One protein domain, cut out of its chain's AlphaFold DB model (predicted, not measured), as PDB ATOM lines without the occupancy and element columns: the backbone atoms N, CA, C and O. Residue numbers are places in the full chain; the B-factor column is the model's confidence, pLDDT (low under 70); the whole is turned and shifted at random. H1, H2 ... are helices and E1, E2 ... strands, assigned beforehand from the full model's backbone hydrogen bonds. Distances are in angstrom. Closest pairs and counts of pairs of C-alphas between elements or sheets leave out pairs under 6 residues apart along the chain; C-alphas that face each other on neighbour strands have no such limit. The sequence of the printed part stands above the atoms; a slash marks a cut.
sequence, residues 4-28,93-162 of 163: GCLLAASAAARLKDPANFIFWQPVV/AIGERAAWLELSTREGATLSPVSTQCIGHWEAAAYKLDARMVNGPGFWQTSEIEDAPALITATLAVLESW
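AT A GLANCE: This is residues 4 to 28 and 93 to 162 of the 163 residues of a protein of Candidatus Accumulibacter sp. SK-01 (UniProt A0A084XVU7). What is the main picture? A three-stranded sheet is the middle of three layers, with H2 along one of its faces and H3 along the other. H1 packs by the edge strand E1. What makes it up? The 95 printed residues hold three named helices and three named strands, in the order H1 E1 E2 H2 E3 H3, a mixed class; the sheet's order is E1 E2 E3, all parallel. The whole is compact, with a radius of gyration of the C-alphas of 13.9 A, and its outline is elongated, 41 by 25 by 24 A.

HOW THE PARTS SIT: Where is the first helix? H1, residues 4 to 12, is on the sheet; its closest C-alphas to E1, residues 21 to 24, are Cys 5 and Phe 23, 6.8 A apart. How do the strands pair? E2, residues 97 to 104, is parallel to E1 at 3 degrees, with N 23 and O 99 within hydrogen-bond range at 2.8 A. E3, residues 128 to 135, is parallel to E2 at 18 degrees, with N 100 and O 130 at 2.8 A. Where are the other helices? H2, residues 113 to 124, lies over E3 at a height over the sheet of 9.6 A, and E2, H2, E3 form a strand-helix-strand unit, two parallel neighbour strands with a helix between, whose crossover is right-handed. H3, residues 149 to 160, lies on the opposite face over E2, at a height of 9.3 A; the closest C-alphas of E2 and H3 are Ala 99 and Val 158, 7.1 A apart. In H1, H2 and H3 every O i to N i+4 pair is within hydrogen-bond range.

IN THESE COORDINATES: Where do the first and last elements lie? H1 begins at C-alpha 4, (-23.032, 109.710, -0.447), and H3 ends at C-alpha 160, (-37.775, 92.239, 1.358). How long are the longer elements? E2 measures 23.3 A from first to last C-alpha, E3 22.7 A, H3 16.8 A and H2 16.5 A.

THE WHOLE: Where is the printed part cut? Residues 29 to 92 are not printed, and C-alphas 28 and 93 are 19.0 A apart. Which link is long, and where is confidence low? The link from E3 to H3, residues 136 to 148, is long. Residues 93 to 95 and 141 to 143 have pLDDT under 70.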
ATOM      1  N   GLY A   4     -21.826 109.878   0.372       94.75
ATOM      2  CA  GLY A   4     -23.032 109.710  -0.447       94.75
ATOM      3  C   GLY A   4     -24.342 109.796   0.343       94.75
ATOM      4  O   GLY A   4     -25.304 110.356  -0.162       94.75
ATOM      5  N   CYS A   5     -24.371 109.324   1.594       96.06
ATOM      6  CA  CYS A   5     -25.556 109.434   2.455       96.06
ATOM      7  C   CYS A   5     -25.908 110.891   2.801       96.06
ATOM      8  O   CYS A   5     -27.082 111.250   2.761       96.06
ATOM      9  N   LEU A   6     -24.904 111.741   3.054       96.56
ATOM     10  CA  LEU A   6     -25.097 113.175   3.300       96.56
ATOM     11  C   LEU A   6     -25.708 113.860   2.072       96.56
ATOM     12  O   LEU A   6     -26.663 114.628   2.186       96.56
ATOM     13  N   LEU A   7     -25.183 113.538   0.886       94.38
ATOM     14  CA  LEU A   7     -25.700 114.060  -0.375       94.38
ATOM     15  C   LEU A   7     -27.117 113.551  -0.658       94.38
ATOM     16  O   LEU A   7     -27.982 114.350  -1.002       94.38
ATOM     17  N   ALA A   8     -27.364 112.249  -0.498       94.50
ATOM     18  CA  ALA A   8     -28.657 111.627  -0.765       94.50
ATOM     19  C   ALA A   8     -29.765 112.224   0.110       94.50
ATOM     20  O   ALA A   8     -30.804 112.617  -0.413       94.50
ATOM     21  N   ALA A   9     -29.525 112.374   1.417       94.06
ATOM     22  CA  ALA A   9     -30.486 112.994   2.326       94.06
ATOM     23  C   ALA A   9     -30.732 114.478   1.983       94.06
ATOM     24  O   ALA A   9     -31.876 114.926   1.937       94.06
ATOM     25  N   SER A  10     -29.678 115.239   1.654       92.88
ATOM     26  CA  SER A  10     -29.812 116.641   1.223       92.88
ATOM     27  C   SER A  10     -30.558 116.795  -0.110       92.88
ATOM     28  O   SER A  10     -31.326 117.741  -0.298       92.88
ATOM     29  N   ALA A  11     -30.332 115.882  -1.055       92.69
ATOM     30  CA  ALA A  11     -30.999 115.882  -2.352       92.69
ATOM     31  C   ALA A  11     -32.477 115.498  -2.218       92.69
ATOM     32  O   ALA A  11     -33.327 116.137  -2.832       92.69
ATOM     33  N   ALA A  12     -32.788 114.520  -1.364       92.81
ATOM     34  CA  ALA A  12     -34.149 114.066  -1.113       92.81
ATOM     35  C   ALA A  12     -35.070 115.163  -0.569       92.81
ATOM     36  O   ALA A  12     -36.246 115.188  -0.910       92.81
ATOM     37  N   ALA A  13     -34.538 116.136   0.178       90.25
ATOM     38  CA  ALA A  13     -35.306 117.306   0.617       90.25
ATOM     39  C   ALA A  13     -35.848 118.169  -0.542       90.25
ATOM     40  O   ALA A  13     -36.686 119.039  -0.321       90.25
ATOM     41  N   ARG A  14     -35.353 117.962  -1.770       90.50
ATOM     42  CA  ARG A  14     -35.767 118.679  -2.987       90.50
ATOM     43  C   ARG A  14     -36.602 117.809  -3.928       90.50
ATOM     44  O   ARG A  14     -37.026 118.298  -4.974       90.50
ATOM     45  N   LEU A  15     -36.794 116.530  -3.601       88.56
ATOM     46  CA  LEU A  15     -37.628 115.630  -4.387       88.56
ATOM     47  C   LEU A  15     -39.102 115.876  -4.061       88.56
ATOM     48  O   LEU A  15     -39.452 116.253  -2.946       88.56
ATOM     49  N   LYS A  16     -39.962 115.687  -5.066       86.00
ATOM     50  CA  LYS A  16     -41.418 115.746  -4.878       86.00
ATOM     51  C   LYS A  16     -41.937 114.492  -4.181       86.00
ATOM     52  O   LYS A  16     -42.840 114.588  -3.359       86.00
ATOM     53  N   ASP A  17     -41.348 113.352  -4.526       86.31
ATOM     54  CA  ASP A  17     -41.745 112.052  -4.009       86.31
ATOM     55  C   ASP A  17     -40.927 111.688  -2.757       86.31
ATOM     56  O   ASP A  17     -39.733 112.011  -2.690       86.31
ATOM     57  N   PRO A  18     -41.543 111.000  -1.779       85.69
ATOM     58  CA  PRO A  18     -40.848 110.401  -0.645       85.69
ATOM     59  C   PRO A  18     -39.651 109.545  -1.064       85.69
ATOM     60  O   PRO A  18     -39.735 108.754  -2.004       85.69
ATOM     61  N   ALA A  19     -38.550 109.649  -0.319       89.94
ATOM     62  CA  ALA A  19     -37.378 108.803  -0.504       89.94
ATOM     63  C   ALA A  19     -37.201 107.860   0.690       89.94
ATOM     64  O   ALA A  19     -37.228 108.292   1.844       89.94
ATOM     65  N   ASN A  20     -36.972 106.580   0.395       93.38
ATOM     66  CA  ASN A  20     -36.536 105.587   1.373       93.38
ATOM     67  C   ASN A  20     -35.016 105.407   1.286       93.38
ATOM     68  O   ASN A  20     -34.430 105.549   0.210       93.38
ATOM     69  N   PHE A  21     -34.372 105.076   2.405       96.00
ATOM     70  CA  PHE A  21     -32.908 105.026   2.485       96.00
ATOM     71  C   PHE A  21     -32.390 103.727   3.080       96.00
ATOM     72  O   PHE A  21     -32.839 103.321   4.143       96.00
ATOM     73  N   ILE A  22     -31.369 103.131   2.469       97.25
ATOM     74  CA  ILE A  22     -30.555 102.098   3.116       97.25
ATOM     75  C   ILE A  22     -29.150 102.656   3.294       97.25
ATOM     76  O   ILE A  22     -28.455 102.958   2.323       97.25
ATOM     77  N   PHE A  23     -28.730 102.805   4.546       97.31
ATOM     78  CA  PHE A  23     -27.427 103.333   4.904       97.31
ATOM     79  C   PHE A  23     -26.495 102.220   5.379       97.31
ATOM     80  O   PHE A  23     -26.758 101.563   6.381       97.31
ATOM     81  N   TRP A  24     -25.364 102.052   4.696       96.50
ATOM     82  CA  TRP A  24     -24.279 101.169   5.132       96.50
ATOM     83  C   TRP A  24     -23.185 101.977   5.809       96.50
ATOM     84  O   TRP A  24     -22.536 102.789   5.147       96.50
ATOM     85  N   GLN A  25     -22.945 101.745   7.098       95.38
ATOM     86  CA  GLN A  25     -21.973 102.471   7.919       95.38
ATOM     87  C   GLN A  25     -21.982 103.978   7.580       95.38
ATOM     88  O   GLN A  25     -20.985 104.479   7.033       95.38
ATOM     89  N   PRO A  26     -23.123 104.674   7.756       96.00
ATOM     90  CA  PRO A  26     -23.270 106.038   7.270       96.00
ATOM     91  C   PRO A  26     -22.306 107.000   7.955       96.00
ATOM     92  O   PRO A  26     -22.015 106.910   9.147       96.00
ATOM     93  N   VAL A  27     -21.858 107.981   7.179       94.94
ATOM     94  CA  VAL A  27     -21.202 109.169   7.708       94.94
ATOM     95  C   VAL A  27     -22.286 110.117   8.196       94.94
ATOM     96  O   VAL A  27     -23.075 110.616   7.401       94.94
ATOM     97  N   VAL A  28     -22.300 110.393   9.497       95.81
ATOM     98  CA  VAL A  28     -23.326 111.256  10.103       95.81
ATOM     99  C   VAL A  28     -22.941 112.733  10.139       95.81
ATOM    100  O   VAL A  28     -23.803 113.604  10.173       95.81
ATOM    101  N   ALA A  93     -39.359 116.264   3.746       68.75
ATOM    102  CA  ALA A  93     -40.460 115.550   3.106       68.75
ATOM    103  C   ALA A  93     -40.788 114.276   3.903       68.75
ATOM    104  O   ALA A  93     -39.895 113.682   4.510       68.75
ATOM    105  N   ILE A  94     -42.054 113.848   3.886       65.06
ATOM    106  CA  ILE A  94     -42.496 112.611   4.545       65.06
ATOM    107  C   ILE A  94     -41.807 111.437   3.841       65.06
ATOM    108  O   ILE A  94     -42.272 110.996   2.799       65.06
ATOM    109  N   GLY A  95     -40.677 110.968   4.362       67.44
ATOM    110  CA  GLY A  95     -40.120 109.674   3.986       67.44
ATOM    111  C   GLY A  95     -40.736 108.591   4.855       67.44
ATOM    112  O   GLY A  95     -41.115 108.837   5.999       67.44
ATOM    113  N   GLU A  96     -40.879 107.391   4.304       81.50
ATOM    114  CA  GLU A  96     -41.605 106.330   4.999       81.50
ATOM    115  C   GLU A  96     -40.667 105.462   5.839       81.50
ATOM    116  O   GLU A  96     -41.024 105.041   6.944       81.50
ATOM    117  N   ARG A  97     -39.475 105.156   5.308       93.31
ATOM    118  CA  ARG A  97     -38.589 104.125   5.859       93.31
ATOM    119  C   ARG A  97     -37.113 104.459   5.665       93.31
ATOM    120  O   ARG A  97     -36.694 104.962   4.621       93.31
ATOM    121  N   ALA A  98     -36.307 104.110   6.659       96.06
ATOM    122  CA  ALA A  98     -34.857 104.101   6.535       96.06
ATOM    123  C   ALA A  98     -34.275 102.860   7.218       96.06
ATOM    124  O   ALA A  98     -34.798 102.394   8.223       96.06
ATOM    125  N   ALA A  99     -33.179 102.331   6.692       97.69
ATOM    126  CA  ALA A  99     -32.409 101.279   7.331       97.69
ATOM    127  C   ALA A  99     -30.992 101.758   7.630       97.69
ATOM    128  O   ALA A  99     -30.375 102.466   6.829       97.69
ATOM    129  N   TRP A 100     -30.473 101.342   8.780       98.06
ATOM    130  CA  TRP A 100     -29.154 101.694   9.280       98.06
ATOM    131  C   TRP A 100     -28.363 100.430   9.581       98.06
ATOM    132  O   TRP A 100     -28.572  99.784  10.604       98.06
ATOM    133  N   LEU A 101     -27.445 100.068   8.693       97.62
ATOM    134  CA  LEU A 101     -26.609  98.880   8.834       97.62
ATOM    135  C   LEU A 101     -25.205  99.318   9.240       97.62
ATOM    136  O   LEU A 101     -24.463  99.866   8.426       97.62
ATOM    137  N   GLU A 102     -24.840  99.113  10.499       96.25
ATOM    138  CA  GLU A 102     -23.511  99.440  11.029       96.25
ATOM    139  C   GLU A 102     -22.656  98.171  11.130       96.25
ATOM    140  O   GLU A 102     -23.175  97.100  11.436       96.25
ATOM    141  N   LEU A 103     -21.364  98.277  10.813       94.94
ATOM    142  CA  LEU A 103     -20.449  97.144  10.691       94.94
ATOM    143  C   LEU A 103     -19.537  97.020  11.910       94.94
ATOM    144  O   LEU A 103     -18.983  98.005  12.399       94.94
ATOM    145  N   SER A 104     -19.319  95.786  12.354       93.88
ATOM    146  CA  SER A 104     -18.331  95.457  13.379       93.88
ATOM    147  C   SER A 104     -17.838  94.024  13.212       93.88
ATOM    148  O   SER A 104     -18.615  93.120  12.923       93.88
ATOM    149  N   THR A 105     -16.558  93.777  13.472       92.06
ATOM    150  CA  THR A 105     -16.014  92.413  13.580       92.06
ATOM    151  C   THR A 105     -16.141  91.839  14.992       92.06
ATOM    152  O   THR A 105     -15.919  90.649  15.195       92.06
ATOM    153  N   ARG A 106     -16.507  92.664  15.984       92.69
ATOM    154  CA  ARG A 106     -16.633  92.250  17.388       92.69
ATOM    155  C   ARG A 106     -17.984  91.592  17.640       92.69
ATOM    156  O   ARG A 106     -19.026  92.172  17.334       92.69
ATOM    157  N   GLU A 107     -17.952  90.426  18.268       90.31
ATOM    158  CA  GLU A 107     -19.149  89.761  18.774       90.31
ATOM    159  C   GLU A 107     -19.812  90.604  19.879       90.31
ATOM    160  O   GLU A 107     -19.127  91.232  20.690       90.31
ATOM    161  N   GLY A 108     -21.146  90.669  19.879       90.62
ATOM    162  CA  GLY A 108     -21.913  91.465  20.847       90.62
ATOM    163  C   GLY A 108     -21.793  92.986  20.682       90.62
ATOM    164  O   GLY A 108     -22.143  93.726  21.599       90.62
ATOM    165  N   ALA A 109     -21.290  93.471  19.542       93.62
ATOM    166  CA  ALA A 109     -21.233  94.901  19.264       93.62
ATOM    167  C   ALA A 109     -22.631  95.536  19.232       93.62
ATOM    168  O   ALA A 109     -23.606  94.943  18.769       93.62
ATOM    169  N   THR A 110     -22.703  96.777  19.697       95.44
ATOM    170  CA  THR A 110     -23.910  97.605  19.676       95.44
ATOM    171  C   THR A 110     -23.679  98.838  18.814       95.44
ATOM    172  O   THR A 110     -22.538  99.196  18.514       95.44
ATOM    173  N   LEU A 111     -24.770  99.475  18.381       95.94
ATOM    174  CA  LEU A 111     -24.708 100.723  17.620       95.94
ATOM    175  C   LEU A 111     -23.940 101.786  18.407       95.94
ATOM    176  O   LEU A 111     -24.090 101.897  19.629       95.94
ATOM    177  N   SER A 112     -23.134 102.589  17.710       93.25
ATOM    178  CA  SER A 112     -22.414 103.677  18.368       93.25
ATOM    179  C   SER A 112     -23.389 104.688  19.003       93.25
ATOM    180  O   SER A 112     -24.470 104.920  18.458       93.25
ATOM    181  N   PRO A 113     -23.023 105.371  20.107       94.94
ATOM    182  CA  PRO A 113     -23.884 106.394  20.713       94.94
ATOM    183  C   PRO A 113     -24.302 107.498  19.732       94.94
ATOM    184  O   PRO A 113     -25.422 107.996  19.781       94.94
ATOM    185  N   VAL A 114     -23.401 107.848  18.811       94.19
ATOM    186  CA  VAL A 114     -23.646 108.831  17.752       94.19
ATOM    187  C   VAL A 114     -24.675 108.311  16.741       94.19
ATOM    188  O   VAL A 114     -25.556 109.065  16.328       94.19
ATOM    189  N   SER A 115     -24.602 107.026  16.380       95.62
ATOM    190  CA  SER A 115     -25.613 106.369  15.544       95.62
ATOM    191  C   SER A 115     -26.971 106.384  16.237       95.62
ATOM    192  O   SER A 115     -27.935 106.859  15.650       95.62
ATOM    193  N   THR A 116     -27.042 105.959  17.501       96.62
ATOM    194  CA  THR A 116     -28.287 105.937  18.288       96.62
ATOM    195  C   THR A 116     -28.930 107.319  18.387       96.62
ATOM    196  O   THR A 116     -30.139 107.452  18.213       96.62
ATOM    197  N   GLN A 117     -28.134 108.371  18.600       96.81
ATOM    198  CA  GLN A 117     -28.640 109.745  18.605       96.81
ATOM    199  C   GLN A 117     -29.210 110.154  17.239       96.81
ATOM    200  O   GLN A 117     -30.292 110.735  17.168       96.81
ATOM    201  N   CYS A 118     -28.486 109.865  16.153       96.69
ATOM    202  CA  CYS A 118     -28.939 110.187  14.802       96.69
ATOM    203  C   CYS A 118     -30.233 109.436  14.465       96.69
ATOM    204  O   CYS A 118     -31.190 110.057  14.013       96.69
ATOM    205  N   ILE A 119     -30.297 108.139  14.773       96.69
ATOM    206  CA  ILE A 119     -31.486 107.292  14.618       96.69
ATOM    207  C   ILE A 119     -32.688 107.921  15.331       96.69
ATOM    208  O   ILE A 119     -33.717 108.135  14.695       96.69
ATOM    209  N   GLY A 120     -32.530 108.343  16.590       96.00
ATOM    210  CA  GLY A 120     -33.605 109.002  17.336       96.00
ATOM    211  C   GLY A 120     -34.112 110.295  16.683       96.00
ATOM    212  O   GLY A 120     -35.311 110.566  16.699       96.00
ATOM    213  N   HIS A 121     -33.241 111.087  16.046       94.38
ATOM    214  CA  HIS A 121     -33.676 112.267  15.282       94.38
ATOM    215  C   HIS A 121     -34.481 111.899  14.028       94.38
ATOM    216  O   HIS A 121     -35.399 112.629  13.657       94.38
ATOM    217  N   TRP A 122     -34.142 110.793  13.365       95.00
ATOM    218  CA  TRP A 122     -34.889 110.312  12.204       95.00
ATOM    219  C   TRP A 122     -36.250 109.727  12.603       95.00
ATOM    220  O   TRP A 122     -37.253 110.030  11.959       95.00
ATOM    221  N   GLU A 123     -36.313 108.970  13.699       94.25
ATOM    222  CA  GLU A 123     -37.572 108.471  14.268       94.25
ATOM    223  C   GLU A 123     -38.484 109.621  14.723       94.25
ATOM    224  O   GLU A 123     -39.683 109.610  14.447       94.25
ATOM    225  N   ALA A 124     -37.922 110.668  15.339       93.12
ATOM    226  CA  ALA A 124     -38.663 111.881  15.702       93.12
ATOM    227  C   ALA A 124     -39.219 112.636  14.478       93.12
ATOM    228  O   ALA A 124     -40.215 113.349  14.594       93.12
ATOM    229  N   ALA A 125     -38.608 112.453  13.304       91.19
ATOM    230  CA  ALA A 125     -39.112 112.934  12.019       91.19
ATOM    231  C   ALA A 125     -40.065 111.935  11.328       91.19
ATOM    232  O   ALA A 125     -40.320 112.061  10.133       91.19
ATOM    233  N   ALA A 126     -40.596 110.962  12.076       91.06
ATOM    234  CA  ALA A 126     -41.559 109.947  11.649       91.06
ATOM    235  C   ALA A 126     -41.053 108.915  10.622       91.06
ATOM    236  O   ALA A 126     -41.861 108.176  10.055       91.06
ATOM    237  N   TYR A 127     -39.737 108.789  10.426       93.38
ATOM    238  CA  TYR A 127     -39.194 107.671   9.655       93.38
ATOM    239  C   TYR A 127     -39.310 106.369  10.452       93.38
ATOM    240  O   TYR A 127     -38.939 106.309  11.624       93.38
ATOM    241  N   LYS A 128     -39.748 105.290   9.797       93.69
ATOM    242  CA  LYS A 128     -39.640 103.936  10.357       93.69
ATOM    243  C   LYS A 128     -38.210 103.440  10.173       93.69
ATOM    244  O   LYS A 128     -37.822 103.134   9.042       93.69
ATOM    245  N   LEU A 129     -37.432 103.395  11.256       94.75
ATOM    246  CA  LEU A 129     -36.032 102.981  11.204       94.75
ATOM    247  C   LEU A 129     -35.853 101.492  11.510       94.75
ATOM    248  O   LEU A 129     -36.332 100.991  12.520       94.75
ATOM    249  N   ASP A 130     -35.111 100.804  10.643       96.75
ATOM    250  CA  ASP A 130     -34.580  99.458  10.878       96.75
ATOM    251  C   ASP A 130     -33.062  99.549  11.069       96.75
ATOM    252  O   ASP A 130     -32.301  99.665  10.104       96.75
ATOM    253  N   ALA A 131     -32.615  99.569  12.325       97.50
ATOM    254  CA  ALA A 131     -31.203  99.679  12.664       97.50
ATOM    255  C   ALA A 131     -30.628  98.322  13.085       97.50
ATOM    256  O   ALA A 131     -31.116  97.688  14.020       97.50
ATOM    257  N   ARG A 132     -29.556  97.887  12.417       96.88
ATOM    258  CA  ARG A 132     -28.920  96.586  12.640       96.88
ATOM    259  C   ARG A 132     -27.414  96.738  12.801       96.88
ATOM    260  O   ARG A 132     -26.758  97.435  12.025       96.88
ATOM    261  N   MET A 133     -26.866  96.024  13.780       96.94
ATOM    262  CA  MET A 133     -25.441  95.712  13.810       96.94
ATOM    263  C   MET A 133     -25.188  94.494  12.933       96.94
ATOM    264  O   MET A 133     -25.881  93.485  13.055       96.94
ATOM    265  N   VAL A 134     -24.208  94.590  12.046       96.56
ATOM    266  CA  VAL A 134     -23.902  93.567  11.054       96.56
ATOM    267  C   VAL A 134     -22.436  93.180  11.174       96.56
ATOM    268  O   VAL A 134     -21.552  94.035  11.241       96.56
ATOM    269  N   ASN A 135     -22.168  91.875  11.203       94.88
ATOM    270  CA  ASN A 135     -20.796  91.396  11.218       94.88
ATOM    271  C   ASN A 135     -20.102  91.714   9.887       94.88
ATOM    272  O   ASN A 135     -20.629  91.410   8.818       94.88
ATOM    273  N   GLY A 136     -18.926  92.324   9.941       92.69
ATOM    274  CA  GLY A 136     -18.143  92.594   8.743       92.69
ATOM    275  C   GLY A 136     -17.027  93.606   8.973       92.69
ATOM    276  O   GLY A 136     -17.024  94.307   9.992       92.69
ATOM    277  N   PRO A 137     -16.071  93.687   8.036       90.38
ATOM    278  CA  PRO A 137     -14.972  94.632   8.119       90.38
ATOM    279  C   PRO A 137     -15.474  96.070   8.006       90.38
ATOM    280  O   PRO A 137     -16.368  96.396   7.221       90.38
ATOM    281  N   GLY A 138     -14.863  96.968   8.775       86.00
ATOM    282  CA  GLY A 138     -15.093  98.396   8.611       86.00
ATOM    283  C   GLY A 138     -14.567  98.872   7.256       86.00
ATOM    284  O   GLY A 138     -13.468  98.514   6.837       86.00
ATOM    285  N   PHE A 139     -15.325  99.734   6.579       84.06
ATOM    286  CA  PHE A 139     -14.883 100.308   5.310       84.06
ATOM    287  C   PHE A 139     -13.528 101.020   5.451       84.06
ATOM    288  O   PHE A 139     -13.363 101.873   6.325       84.06
ATOM    289  N   TRP A 140     -12.601 100.704   4.538       74.31
ATOM    290  CA  TRP A 140     -11.255 101.293   4.430       74.31
ATOM    291  C   TRP A 140     -10.343 101.090   5.648       74.31
ATOM    292  O   TRP A 140      -9.426 101.881   5.865       74.31
ATOM    293  N   GLN A 141     -10.596 100.053   6.446       69.06
ATOM    294  CA  GLN A 141      -9.733  99.673   7.572       69.06
ATOM    295  C   GLN A 141      -8.790  98.511   7.233       69.06
ATOM    296  O   GLN A 141      -7.950  98.153   8.053       69.06
ATOM    297  N   THR A 142      -8.914  97.944   6.031       63.78
ATOM    298  CA  THR A 142      -8.239  96.714   5.615       63.78
ATOM    299  C   THR A 142      -7.304  97.016   4.445       63.78
ATOM    300  O   THR A 142      -7.643  97.784   3.541       63.78
ATOM    301  N   SER A 143      -6.090  96.462   4.486       60.38
ATOM    302  CA  SER A 143      -5.118  96.578   3.387       60.38
ATOM    303  C   SER A 143      -5.414  95.594   2.252       60.38
ATOM    304  O   SER A 143      -4.943  95.788   1.134       60.38
ATOM    305  N   GLU A 144      -6.194  94.552   2.543       72.75
ATOM    306  CA  GLU A 144      -6.629  93.527   1.599       72.75
ATOM    307  C   GLU A 144      -8.115  93.695   1.254       72.75
ATOM    308  O   GLU A 144      -8.876  94.356   1.972       72.75
ATOM    309  N   ILE A 145      -8.514  93.117   0.120       75.25
ATOM    310  CA  ILE A 145      -9.918  93.052  -0.291       75.25
ATOM    311  C   ILE A 145     -10.616  92.071   0.645       75.25
ATOM    312  O   ILE A 145     -10.281  90.889   0.663       75.25
ATOM    313  N   GLU A 146     -11.590  92.565   1.401       80.75
ATOM    314  CA  GLU A 146     -12.409  91.748   2.289       80.75
ATOM    315  C   GLU A 146     -13.879  91.824   1.873       80.75
ATOM    316  O   GLU A 146     -14.402  92.898   1.556       80.75
ATOM    317  N   ASP A 147     -14.549  90.675   1.902       85.38
ATOM    318  CA  ASP A 147     -15.976  90.567   1.624       85.38
ATOM    319  C   ASP A 147     -16.808  90.791   2.895       85.38
ATOM    320  O   ASP A 147     -16.424  90.418   4.003       85.38
ATOM    321  N   ALA A 148     -18.007  91.355   2.729       90.88
ATOM    322  CA  ALA A 148     -18.982  91.546   3.805       90.88
ATOM    323  C   ALA A 148     -20.294  90.794   3.498       90.88
ATOM    324  O   ALA A 148     -21.332  91.426   3.280       90.88
ATOM    325  N   PRO A 149     -20.296  89.445   3.463       94.25
ATOM    326  CA  PRO A 149     -21.471  88.666   3.058       94.25
ATOM    327  C   PRO A 149     -22.690  88.922   3.953       94.25
ATOM    328  O   PRO A 149     -23.810  89.023   3.459       94.25
ATOM    329  N   ALA A 150     -22.488  89.123   5.259       95.88
ATOM    330  CA  ALA A 150     -23.582  89.440   6.173       95.88
ATOM    331  C   ALA A 150     -24.221  90.814   5.891       95.88
ATOM    332  O   ALA A 150     -25.415  90.980   6.135       95.88
ATOM    333  N   LEU A 151     -23.480  91.777   5.326       96.44
ATOM    334  CA  LEU A 151     -24.043  93.058   4.880       96.44
ATOM    335  C   LEU A 151     -24.965  92.880   3.678       96.44
ATOM    336  O   LEU A 151     -26.023  93.510   3.629       96.44
ATOM    337  N   ILE A 152     -24.600  92.003   2.743       96.12
ATOM    338  CA  ILE A 152     -25.448  91.663   1.595       96.12
ATOM    339  C   ILE A 152     -26.750  91.036   2.100       96.12
ATOM    340  O   ILE A 152     -27.828  91.549   1.802       96.12
ATOM    341  N   THR A 153     -26.655  90.002   2.941       97.69
ATOM    342  CA  THR A 153     -27.821  89.335   3.538       97.69
ATOM    343  C   THR A 153     -28.709  90.314   4.310       97.69
ATOM    344  O   THR A 153     -29.923  90.325   4.120       97.69
ATOM    345  N   ALA A 154     -28.123  91.178   5.146       97.88
ATOM    346  CA  ALA A 154     -28.877  92.171   5.908       97.88
ATOM    347  C   ALA A 154     -29.574  93.198   5.003       97.88
ATOM    348  O   ALA A 154     -30.711  93.576   5.275       97.88
ATOM    349  N   THR A 155     -28.925  93.621   3.916       97.81
ATOM    350  CA  THR A 155     -29.513  94.554   2.943       97.81
ATOM    351  C   THR A 155     -30.704  93.930   2.224       97.81
ATOM    352  O   THR A 155     -31.744  94.575   2.108       97.81
ATOM    353  N   LEU A 156     -30.575  92.684   1.759       97.56
ATOM    354  CA  LEU A 156     -31.668  91.974   1.092       97.56
ATOM    355  C   LEU A 156     -32.860  91.790   2.035       97.56
ATOM    356  O   LEU A 156     -33.977  92.134   1.668       97.56
ATOM    357  N   ALA A 157     -32.611  91.384   3.282       97.75
ATOM    358  CA  ALA A 157     -33.661  91.247   4.289       97.75
ATOM    359  C   ALA A 157     -34.379  92.576   4.597       97.75
ATOM    360  O   ALA A 157     -35.572  92.579   4.894       97.75
ATOM    361  N   VAL A 158     -33.675  93.713   4.535       97.25
ATOM    362  CA  VAL A 158     -34.306  95.039   4.642       97.25
ATOM    363  C   VAL A 158     -35.219  95.286   3.441       97.25
ATOM    364  O   VAL A 158     -36.385  95.622   3.632       97.25
ATOM    365  N   LEU A 159     -34.719  95.089   2.217       94.88
ATOM    366  CA  LEU A 159     -35.488  95.315   0.987       94.88
ATOM    367  C   LEU A 159     -36.747  94.443   0.918       94.88
ATOM    368  O   LEU A 159     -37.811  94.939   0.555       94.88
ATOM    369  N   GLU A 160     -36.644  93.173   1.302       95.56
ATOM    370  CA  GLU A 160     -37.775  92.239   1.358       95.56
ATOM    371  C   GLU A 160     -38.822  92.665   2.389       95.56
ATOM    372  O   GLU A 160     -40.015  92.574   2.124       95.56
ATOM    373  N   SER A 161     -38.402  93.208   3.538       93.88
ATOM    374  CA  SER A 161     -39.338  93.695   4.563       93.88
ATOM    375  C   SER A 161     -40.098  94.963   4.162       93.88
ATOM    376  O   SER A 161     -40.995  95.409   4.882       93.88
ATOM    377  N   TRP A 162     -39.711  95.588   3.046       91.44
ATOM    378  CA  TRP A 162     -40.356  96.789   2.531       91.44
ATOM    379  C   TRP A 162     -41.400  96.524   1.442       91.44
ATOM    380  O   TRP A 162     -42.112  97.470   1.093       91.44
TER     381      TRP A 162